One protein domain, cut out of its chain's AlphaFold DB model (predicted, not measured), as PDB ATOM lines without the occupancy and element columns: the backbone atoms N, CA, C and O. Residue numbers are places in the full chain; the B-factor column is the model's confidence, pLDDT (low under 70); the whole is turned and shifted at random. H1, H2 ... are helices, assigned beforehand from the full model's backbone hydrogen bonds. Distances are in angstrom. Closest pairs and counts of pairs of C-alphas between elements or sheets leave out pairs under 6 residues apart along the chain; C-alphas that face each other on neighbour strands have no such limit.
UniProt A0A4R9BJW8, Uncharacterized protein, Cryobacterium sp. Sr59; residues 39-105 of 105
ATOM      1  N   ALA A  39      21.429  35.331  13.399       94.12
ATOM      2  CA  ALA A  39      21.425  36.775  13.172       94.12
ATOM      3  C   ALA A  39      20.447  37.181  12.056       94.12
ATOM      4  O   ALA A  39      19.678  38.129  12.214       94.12
ATOM      5  N   TRP A  40      20.413  36.433  10.951       96.31
ATOM      6  CA  TRP A  40      19.469  36.678   9.860       96.31
ATOM      7  C   TRP A  40      18.018  36.503  10.285       96.31
ATOM      8  O   TRP A  40      17.186  37.361   9.989       96.31
ATOM      9  N   MET A  41      17.708  35.433  11.017       97.81
ATOM     10  CA  MET A  41      16.357  35.215  11.529       97.81
ATOM     11  C   MET A  41      15.927  36.339  12.474       97.81
ATOM     12  O   MET A  41      14.782  36.787  12.402       97.81
ATOM     13  N   LYS A  42      16.838  36.843  13.315       97.69
ATOM     14  CA  LYS A  42      16.585  38.016  14.162       97.69
ATOM     15  C   LYS A  42      16.276  39.263  13.329       97.69
ATOM     16  O   LYS A  42      15.278  39.927  13.600       97.69
ATOM     17  N   THR A  43      17.078  39.549  12.304       97.44
ATOM     18  CA  THR A  43      16.852  40.683  11.392       97.44
ATOM     19  C   THR A  43      15.507  40.577  10.680       97.44
ATOM     20  O   THR A  43      14.747  41.541  10.656       97.44
ATOM     21  N   MET A  44      15.161  39.399  10.155       97.94
ATOM     22  CA  MET A  44      13.881  39.196   9.474       97.94
ATOM     23  C   MET A  44      12.688  39.367  10.412       97.94
ATOM     24  O   MET A  44      11.702  39.990  10.027       97.94
ATOM     25  N   ARG A  45      12.776  38.866  11.650       98.44
ATOM     26  CA  ARG A  45      11.733  39.078  12.665       98.44
ATOM     27  C   ARG A  45      11.559  40.560  12.997       98.44
ATOM     28  O   ARG A  45      10.423  40.999  13.124       98.44
ATOM     29  N   ALA A  46      12.653  41.318  13.100       98.06
ATOM     30  CA  ALA A  46      12.596  42.759  13.334       98.06
ATOM     31  C   ALA A  46      11.898  43.491  12.176       98.06
ATOM     32  O   ALA A  46      10.930  44.201  12.415       98.06
ATOM     33  N   LEU A  47      12.299  43.222  10.928       97.88
ATOM     34  CA  LEU A  47      11.676  43.836   9.747       97.88
ATOM     35  C   LEU A  47      10.178  43.521   9.633       97.88
ATOM     36  O   LEU A  47       9.397  44.384   9.245       97.88
ATOM     37  N   VAL A  48       9.766  42.293   9.965       97.88
ATOM     38  CA  VAL A  48       8.345  41.905   9.971       97.88
ATOM     39  C   VAL A  48       7.576  42.631  11.077       97.88
ATOM     40  O   VAL A  48       6.449  43.064  10.849       97.88
ATOM     41  N   ALA A  49       8.174  42.796  12.259       98.31
ATOM     42  CA  ALA A  49       7.543  43.497  13.377       98.31
ATOM     43  C   ALA A  49       7.288  44.987  13.086       98.31
ATOM     44  O   ALA A  49       6.382  45.571  13.675       98.31
ATOM     45  N   GLU A  50       8.045  45.586  12.163       97.62
ATOM     46  CA  GLU A  50       7.878  46.980  11.737       97.62
ATOM     47  C   GLU A  50       6.651  47.215  10.833       97.62
ATOM     48  O   GLU A  50       6.302  48.369  10.608       97.62
ATOM     49  N   GLN A  51       5.987  46.160  10.332       96.69
ATOM     50  CA  GLN A  51       4.778  46.250   9.486       96.69
ATOM     51  C   GLN A  51       4.922  47.223   8.299       96.69
ATOM     52  O   GLN A  51       4.022  47.995   7.979       96.69
ATOM     53  N   LEU A  52       6.090  47.188   7.660       96.62
ATOM     54  CA  LEU A  52       6.439  48.047   6.531       96.62
ATOM     55  C   LEU A  52       5.569  47.738   5.303       96.62
ATOM     56  O   LEU A  52       5.117  46.605   5.117       96.62
ATOM     57  N   ASP A  53       5.405  48.724   4.421       98.25
ATOM     58  CA  ASP A  53       4.858  48.484   3.087       98.25
ATOM     59  C   ASP A  53       5.779  47.560   2.267       98.25
ATOM     60  O   ASP A  53       6.951  47.340   2.594       98.25
ATOM     61  N   TYR A  54       5.231  47.007   1.186       97.19
ATOM     62  CA  TYR A  54       5.914  46.007   0.370       97.19
ATOM     63  C   TYR A  54       7.257  46.497  -0.193       97.19
ATOM     64  O   TYR A  54       8.247  45.758  -0.134       97.19
ATOM     65  N   ASP A  55       7.313  47.725  -0.710       98.50
ATOM     66  CA  ASP A  55       8.507  48.249  -1.372       98.50
ATOM     67  C   ASP A  55       9.608  48.518  -0.345       98.50
ATOM     68  O   ASP A  55      10.752  48.074  -0.513       98.50
ATOM     69  N   THR A  56       9.249  49.147   0.776       98.31
ATOM     70  CA  THR A  56      10.182  49.417   1.877       98.31
ATOM     71  C   THR A  56      10.702  48.122   2.500       98.31
ATOM     72  O   THR A  56      11.913  47.978   2.712       98.31
ATOM     73  N   PHE A  57       9.824  47.151   2.767       98.44
ATOM     74  CA  PHE A  57      10.228  45.843   3.284       98.44
ATOM     75  C   PHE A  57      11.207  45.153   2.330       98.44
ATOM     76  O   PHE A  57      12.263  44.674   2.754       98.44
ATOM     77  N   THR A  58      10.883  45.136   1.037       98.25
ATOM     78  CA  THR A  58      11.695  44.475   0.012       98.25
ATOM     79  C   THR A  58      13.073  45.116  -0.101       98.25
ATOM     80  O   THR A  58      14.083  44.406  -0.040       98.25
ATOM     81  N   ALA A  59      13.142  46.446  -0.185       98.38
ATOM     82  CA  ALA A  59      14.405  47.176  -0.252       98.38
ATOM     83  C   ALA A  59      15.294  46.894   0.972       98.38
ATOM     84  O   ALA A  59      16.469  46.539   0.826       98.38
ATOM     85  N   ARG A  60      14.731  46.968   2.186       98.50
ATOM     86  CA  ARG A  60      15.487  46.743   3.432       98.50
ATOM     87  C   ARG A  60      15.925  45.291   3.592       98.50
ATOM     88  O   ARG A  60      17.065  45.035   3.981       98.50
ATOM     89  N   ARG A  61      15.072  44.335   3.219       98.19
ATOM     90  CA  ARG A  61      15.425  42.911   3.191       98.19
ATOM     91  C   ARG A  61      16.596  42.643   2.242       98.19
ATOM     92  O   ARG A  61      17.501  41.893   2.601       98.19
ATOM     93  N   MET A  62      16.593  43.233   1.047       98.38
ATOM     94  CA  MET A  62      17.665  43.038   0.061       98.38
ATOM     95  C   MET A  62      18.990  43.678   0.489       98.38
ATOM     96  O   MET A  62      20.051  43.079   0.278       98.38
ATOM     97  N   ALA A  63      18.940  44.841   1.143       97.94
ATOM     98  CA  ALA A  63      20.118  45.452   1.754       97.94
ATOM     99  C   ALA A  63      20.715  44.535   2.837       97.94
ATOM    100  O   ALA A  63      21.883  44.151   2.748       97.94
ATOM    101  N   ALA A  64      19.888  44.069   3.778       97.25
ATOM    102  CA  ALA A  64      20.317  43.158   4.840       97.25
ATOM    103  C   ALA A  64      20.872  41.826   4.298       97.25
ATOM    104  O   ALA A  64      21.865  41.303   4.806       97.25
ATOM    105  N   LEU A  65      20.262  41.278   3.240       96.81
ATOM    106  CA  LEU A  65      20.752  40.068   2.579       96.81
ATOM    107  C   LEU A  65      22.136  40.282   1.950       96.81
ATOM    108  O   LEU A  65      22.998  39.407   2.040       96.81
ATOM    109  N   SER A  66      22.363  41.439   1.329       96.69
ATOM    110  CA  SER A  66      23.654  41.776   0.719       96.69
ATOM    111  C   SER A  66      24.760  41.878   1.769       96.69
ATOM    112  O   SER A  66      25.850  41.329   1.577       96.69
ATOM    113  N   ASP A  67      24.467  42.508   2.907       94.31
ATOM    114  CA  ASP A  67      25.413  42.608   4.019       94.31
ATOM    115  C   ASP A  67      25.707  41.239   4.640       94.31
ATOM    116  O   ASP A  67      26.874  40.901   4.840       94.31
ATOM    117  N   ARG A  68      24.684  40.394   4.827       93.62
ATOM    118  CA  ARG A  68      24.852  38.994   5.260       93.62
ATOM    119  C   ARG A  68      25.803  38.224   4.342       93.62
ATOM    120  O   ARG A  68      26.722  37.558   4.812       93.62
ATOM    121  N   LEU A  69      25.610  38.304   3.023       93.25
ATOM    122  CA  LEU A  69      26.476  37.602   2.067       93.25
ATOM    123  C   LEU A  69      27.927  38.095   2.140       93.25
ATOM    124  O   LEU A  69      28.857  37.283   2.059       93.25
ATOM    125  N   ARG A  70      28.131  39.405   2.328       93.75
ATOM    126  CA  ARG A  70      29.463  39.996   2.511       93.75
ATOM    127  C   ARG A  70      30.126  39.485   3.795       93.75
ATOM    128  O   ARG A  70      31.259  39.003   3.724       93.75
ATOM    129  N   SER A  71      29.428  39.549   4.927       90.81
ATOM    130  CA  SER A  71      29.927  39.108   6.237       90.81
ATOM    131  C   SER A  71      30.280  37.626   6.237       90.81
ATOM    132  O   SER A  71      31.409  37.261   6.578       90.81
ATOM    133  N   ARG A  72      29.379  36.776   5.725       91.88
ATOM    134  CA  ARG A  72      29.624  35.337   5.589       91.88
ATOM    135  C   ARG A  72      30.868  35.064   4.749       91.88
ATOM    136  O   ARG A  72      31.765  34.352   5.191       91.88
ATOM    137  N   LYS A  73      30.986  35.669   3.561       91.50
ATOM    138  CA  LYS A  73      32.154  35.472   2.684       91.50
ATOM    139  C   LYS A  73      33.466  35.879   3.363       91.50
ATOM    140  O   LYS A  73      34.479  35.190   3.198       91.50
ATOM    141  N   LEU A  74      33.460  36.976   4.121       93.12
ATOM    142  CA  LEU A  74      34.625  37.428   4.880       93.12
ATOM    143  C   LEU A  74      34.995  36.429   5.985       93.12
ATOM    144  O   LEU A  74      36.159  36.040   6.081       93.12
ATOM    145  N   ALA A  75      34.021  35.954   6.761       92.81
ATOM    146  CA  ALA A  75      34.249  34.977   7.823       92.81
ATOM    147  C   ALA A  75      34.820  33.657   7.279       92.81
ATOM    148  O   ALA A  75      35.855  33.181   7.752       92.81
ATOM    149  N   GLN A  76      34.235  33.122   6.202       90.19
ATOM    150  CA  GLN A  76      34.740  31.918   5.532       90.19
ATOM    151  C   GLN A  76      36.172  32.106   5.018       90.19
ATOM    152  O   GLN A  76      37.019  31.217   5.130       90.19
ATOM    153  N   THR A  77      36.467  33.286   4.473       91.31
ATOM    154  CA  THR A  77      37.812  33.642   4.021       91.31
ATOM    155  C   THR A  77      38.796  33.654   5.191       91.31
ATOM    156  O   THR A  77      39.859  33.038   5.095       91.31
ATOM    157  N   ASN A  78      38.430  34.268   6.316       91.81
ATOM    158  CA  ASN A  78      39.260  34.322   7.521       91.81
ATOM    159  C   ASN A  78      39.562  32.923   8.083       91.81
ATOM    160  O   ASN A  78      40.712  32.651   8.433       91.81
ATOM    161  N   LEU A  79      38.586  32.009   8.089       91.62
ATOM    162  CA  LEU A  79      38.799  30.619   8.512       91.62
ATOM    163  C   LEU A  79      39.807  29.886   7.620       91.62
ATOM    164  O   LEU A  79      40.712  29.217   8.125       91.62
ATOM    165  N   ARG A  80      39.721  30.071   6.297       86.88
ATOM    166  CA  ARG A  80      40.687  29.487   5.348       86.88
ATOM    167  C   ARG A  80      42.116  29.957   5.639       86.88
ATOM    168  O   ARG A  80      43.051  29.161   5.567       86.88
ATOM    169  N   TYR A  81      42.305  31.226   6.008       88.94
ATOM    170  CA  TYR A  81      43.614  31.744   6.421       88.94
ATOM    171  C   TYR A  81      44.065  31.212   7.785       88.94
ATOM    172  O   TYR A  81      45.231  30.835   7.936       88.94
ATOM    173  N   LYS A  82      43.155  31.152   8.764       90.38
ATOM    174  CA  LYS A  82      43.419  30.642  10.118       90.38
ATOM    175  C   LYS A  82      43.979  29.220  10.073       90.38
ATOM    176  O   LYS A  82      45.017  28.959  10.682       90.38
ATOM    177  N   TYR A  83      43.375  28.340   9.278       90.06
ATOM    178  CA  TYR A  83      43.754  26.926   9.207       90.06
ATOM    179  C   TYR A  83      44.758  26.567   8.101       90.06
ATOM    180  O   TYR A  83      45.066  25.395   7.912       90.06
ATOM    181  N   GLY A  84      45.360  27.565   7.443       72.00
ATOM    182  CA  GLY A  84      46.583  27.357   6.660       72.00
ATOM    183  C   GLY A  84      46.393  27.086   5.169       72.00
ATOM    184  O   GLY A  84      47.283  26.510   4.552       72.00
ATOM    185  N   LEU A  85      45.291  27.538   4.555       67.69
ATOM    186  CA  LEU A  85      45.156  27.483   3.094       67.69
ATOM    187  C   LEU A  85      46.202  28.355   2.367       67.69
ATOM    188  O   LEU A  85      46.578  28.066   1.235       67.69
ATOM    189  N   LYS A  86      46.694  29.422   3.009       65.44
ATOM    190  CA  LYS A  86      47.913  30.134   2.585       65.44
ATOM    191  C   LYS A  86      49.065  29.777   3.515       65.44
ATOM    192  O   LYS A  86      48.809  29.394   4.654       65.44
ATOM    193  N   GLN A  87      50.310  29.935   3.047       66.94
ATOM    194  CA  GLN A  87      51.525  29.624   3.810       66.94
ATOM    195  C   GLN A  87      51.563  30.368   5.153       66.94
ATOM    196  O   GLN A  87      52.071  31.481   5.273       66.94
ATOM    197  N   ARG A  88      50.997  29.737   6.180       80.81
ATOM    198  CA  ARG A  88      51.001  30.190   7.563       80.81
ATOM    199  C   ARG A  88      51.915  29.271   8.349       80.81
ATOM    200  O   ARG A  88      51.978  28.068   8.108       80.81
ATOM    201  N   ARG A  89      52.630  29.841   9.316       85.56
ATOM    202  CA  ARG A  89      53.560  29.092  10.164       85.56
ATOM    203  C   ARG A  89      52.807  27.947  10.855       85.56
ATOM    204  O   ARG A  89      51.879  28.203  11.619       85.56
ATOM    205  N   GLY A  90      53.220  26.700  10.619       85.56
ATOM    206  CA  GLY A  90      52.509  25.518  11.127       85.56
ATOM    207  C   GLY A  90      52.327  25.512  12.650       85.56
ATOM    208  O   GLY A  90      51.309  25.047  13.147       85.56
ATOM    209  N   SER A  91      53.251  26.113  13.410       89.56
ATOM    210  CA  SER A  91      53.103  26.288  14.861       89.56
ATOM    211  C   SER A  91      51.883  27.129  15.259       89.56
ATOM    212  O   SER A  91      51.247  26.817  16.263       89.56
ATOM    213  N   LEU A  92      51.536  28.156  14.476       90.81
ATOM    214  CA  LEU A  92      50.369  29.005  14.721       90.81
ATOM    215  C   LEU A  92      49.071  28.269  14.386       90.81
ATOM    216  O   LEU A  92      48.126  28.327  15.165       90.81
ATOM    217  N   VAL A  93      49.054  27.509  13.287       90.69
ATOM    218  CA  VAL A  93      47.902  26.662  12.933       90.69
ATOM    219  C   VAL A  93      47.628  25.656  14.051       90.69
ATOM    220  O   VAL A  93      46.500  25.543  14.516       90.69
ATOM    221  N   ARG A  94      48.666  24.990  14.572       92.38
ATOM    222  CA  ARG A  94      48.528  24.053  15.701       92.38
ATOM    223  C   ARG A  94      48.015  24.723  16.970       92.38
ATOM    224  O   ARG A  94      47.239  24.112  17.698       92.38
ATOM    225  N   LEU A  95      48.464  25.943  17.262       92.75
ATOM    226  CA  LEU A  95      47.977  26.704  18.412       92.75
ATOM    227  C   LEU A  95      46.477  26.983  18.285       92.75
ATOM    228  O   LEU A  95      45.745  26.758  19.245       92.75
ATOM    229  N   ASP A  96      46.026  27.415  17.109       93.38
ATOM    230  CA  ASP A  96      44.614  27.719  16.866       93.38
ATOM    231  C   ASP A  96      43.741  26.464  16.901       93.38
ATOM    232  O   ASP A  96      42.703  26.477  17.554       93.38
ATOM    233  N   VAL A  97      44.204  25.356  16.313       92.44
ATOM    234  CA  VAL A  97      43.543  24.042  16.412       92.44
ATOM    235  C   VAL A  97      43.385  23.616  17.868       92.44
ATOM    236  O   VAL A  97      42.295  23.233  18.284       92.44
ATOM    237  N   LYS A  98      44.456  23.709  18.666       93.12
ATOM    238  CA  LYS A  98      44.410  23.364  20.094       93.12
ATOM    239  C   LYS A  98      43.441  24.250  20.865       93.12
ATOM    240  O   LYS A  98      42.737  23.749  21.731       93.12
ATOM    241  N   ARG A  99      43.450  25.558  20.599       93.88
ATOM    242  CA  ARG A  99      42.563  26.519  21.269       93.88
ATOM    243  C   ARG A  99      41.105  26.227  20.953       93.88
ATOM    244  O   ARG A  99      40.314  26.143  21.879       93.88
ATOM    245  N   TYR A 100      40.795  26.048  19.674       94.00
ATOM    246  CA  TYR A 100      39.437  25.806  19.219       94.00
ATOM    247  C   TYR A 100      38.899  24.477  19.762       94.00
ATOM    248  O   TYR A 100      37.937  24.475  20.517       94.00
ATOM    249  N   LEU A 101      39.591  23.361  19.511       90.50
ATOM    250  CA  LEU A 101      39.106  22.041  19.928       90.50
ATOM    251  C   LEU A 101      38.976  21.888  21.451       90.50
ATOM    252  O   LEU A 101      38.090  21.179  21.896       90.50
ATOM    253  N   ARG A 102      39.813  22.565  22.253       90.81
ATOM    254  CA  ARG A 102      39.659  22.580  23.721       90.81
ATOM    255  C   ARG A 102      38.462  23.394  24.205       90.81
ATOM    256  O   ARG A 102      38.015  23.170  25.319       90.81
ATOM    257  N   ALA A 103      38.037  24.395  23.441       87.81
ATOM    258  CA  ALA A 103      36.875  25.211  23.774       87.81
ATOM    259  C   ALA A 103      35.563  24.547  23.327       87.81
ATOM    260  O   ALA A 103      34.512  24.861  23.873       87.81
ATOM    261  N   SER A 104      35.637  23.642  22.348       82.19
ATOM    262  CA  SER A 104      34.506  22.868  21.824       82.19
ATOM    263  C   SER A 104      34.278  21.521  22.542       82.19
ATOM    264  O   SER A 104      33.409  20.761  22.116       82.19
ATOM    265  N   GLU A 105      35.071  21.204  23.575       71.06
ATOM    266  CA  GLU A 105      34.935  20.038  24.477       71.06
ATOM    267  C   GLU A 105      34.179  20.409  25.763       71.06
ATOM    268  O   GLU A 105      33.371  19.571  26.228       71.06
TER     269      GLU A 105
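This is residues 39 to 105 of the 105 residues of an uncharacterized protein of Cryobacterium sp. Sr59 (UniProt A0A4R9BJW8). One long helix, H2, makes the length of this model; the shorter helix H1 lies along its first part as a helical hairpin, and H3 folds back from its other end, the two making an open V with a loop at the point. H1 touches H2 near the one end of H2, H3 is near H2 at its other end, H1 and H3 stay apart, and residues 98 to 105, of which 98 to 103 belong to H3, stick out. The printed part has 67 residues with three named helices, in the order H1, H2, H3, and no named strand; its class is all helix. The whole is extended, with a radius of gyration of the C-alphas of 18.5 A, and only just flat, spanning 54 by 27 by 8 A.

Start at H1, residues 39 to 49, and pass over the tight link of 4 residues into H2, residues 54 to 82. H1 and H2 touch, and their closest C-alphas are those of Leu 47 and Phe 57, 6.9 A apart. They run opposite ways at a shallow tilt of 10 degrees and form a helical hairpin. Look along H2 to see that it touches H1 with residues 57 to 68 alone; residues 69 to 76, which belong to H2, stand free. Beyond H2 a short link of 7 residues leads to H3, residues 90 to 103. H2 and H3 are close but not clearly touching, with the C-alphas of Lys 82 and Val 93 the closest, 6.6 A apart. They run opposite ways at a steep tilt of 58 degrees. H1 and H3 are apart. In H1, H2 and H3 every backbone O of residue i is within hydrogen-bond range of the N of residue i+4, where both lie inside the helix.

Find C-alpha 39 at (21.425, 36.775, 13.172); from there H1 runs 15.4 A to C-alpha 49. H2 begins at C-alpha 54, at (5.914, 46.007, 0.370), and runs 41.7 A to C-alpha 82, at (43.419, 30.642, 10.118). H3 runs from C-alpha 90 to C-alpha 103, at (36.875, 25.211, 23.774), a length of 20.1 A.

Look to Asp 53 and Ser 91 for the two C-alphas farthest apart, 54.4 A. The C-alphas of Ala 39 and Glu 105, the first and last printed, are 24.3 A apart; Glu 105 is also the chain's last residue. The printed part has no cut, and neither link is long. Residues 86 to 91 stand free. The mean pLDDT of the printed part is 91.9, and in the B-factor column you will find the low confidence, under 70, at residues 85 to 87.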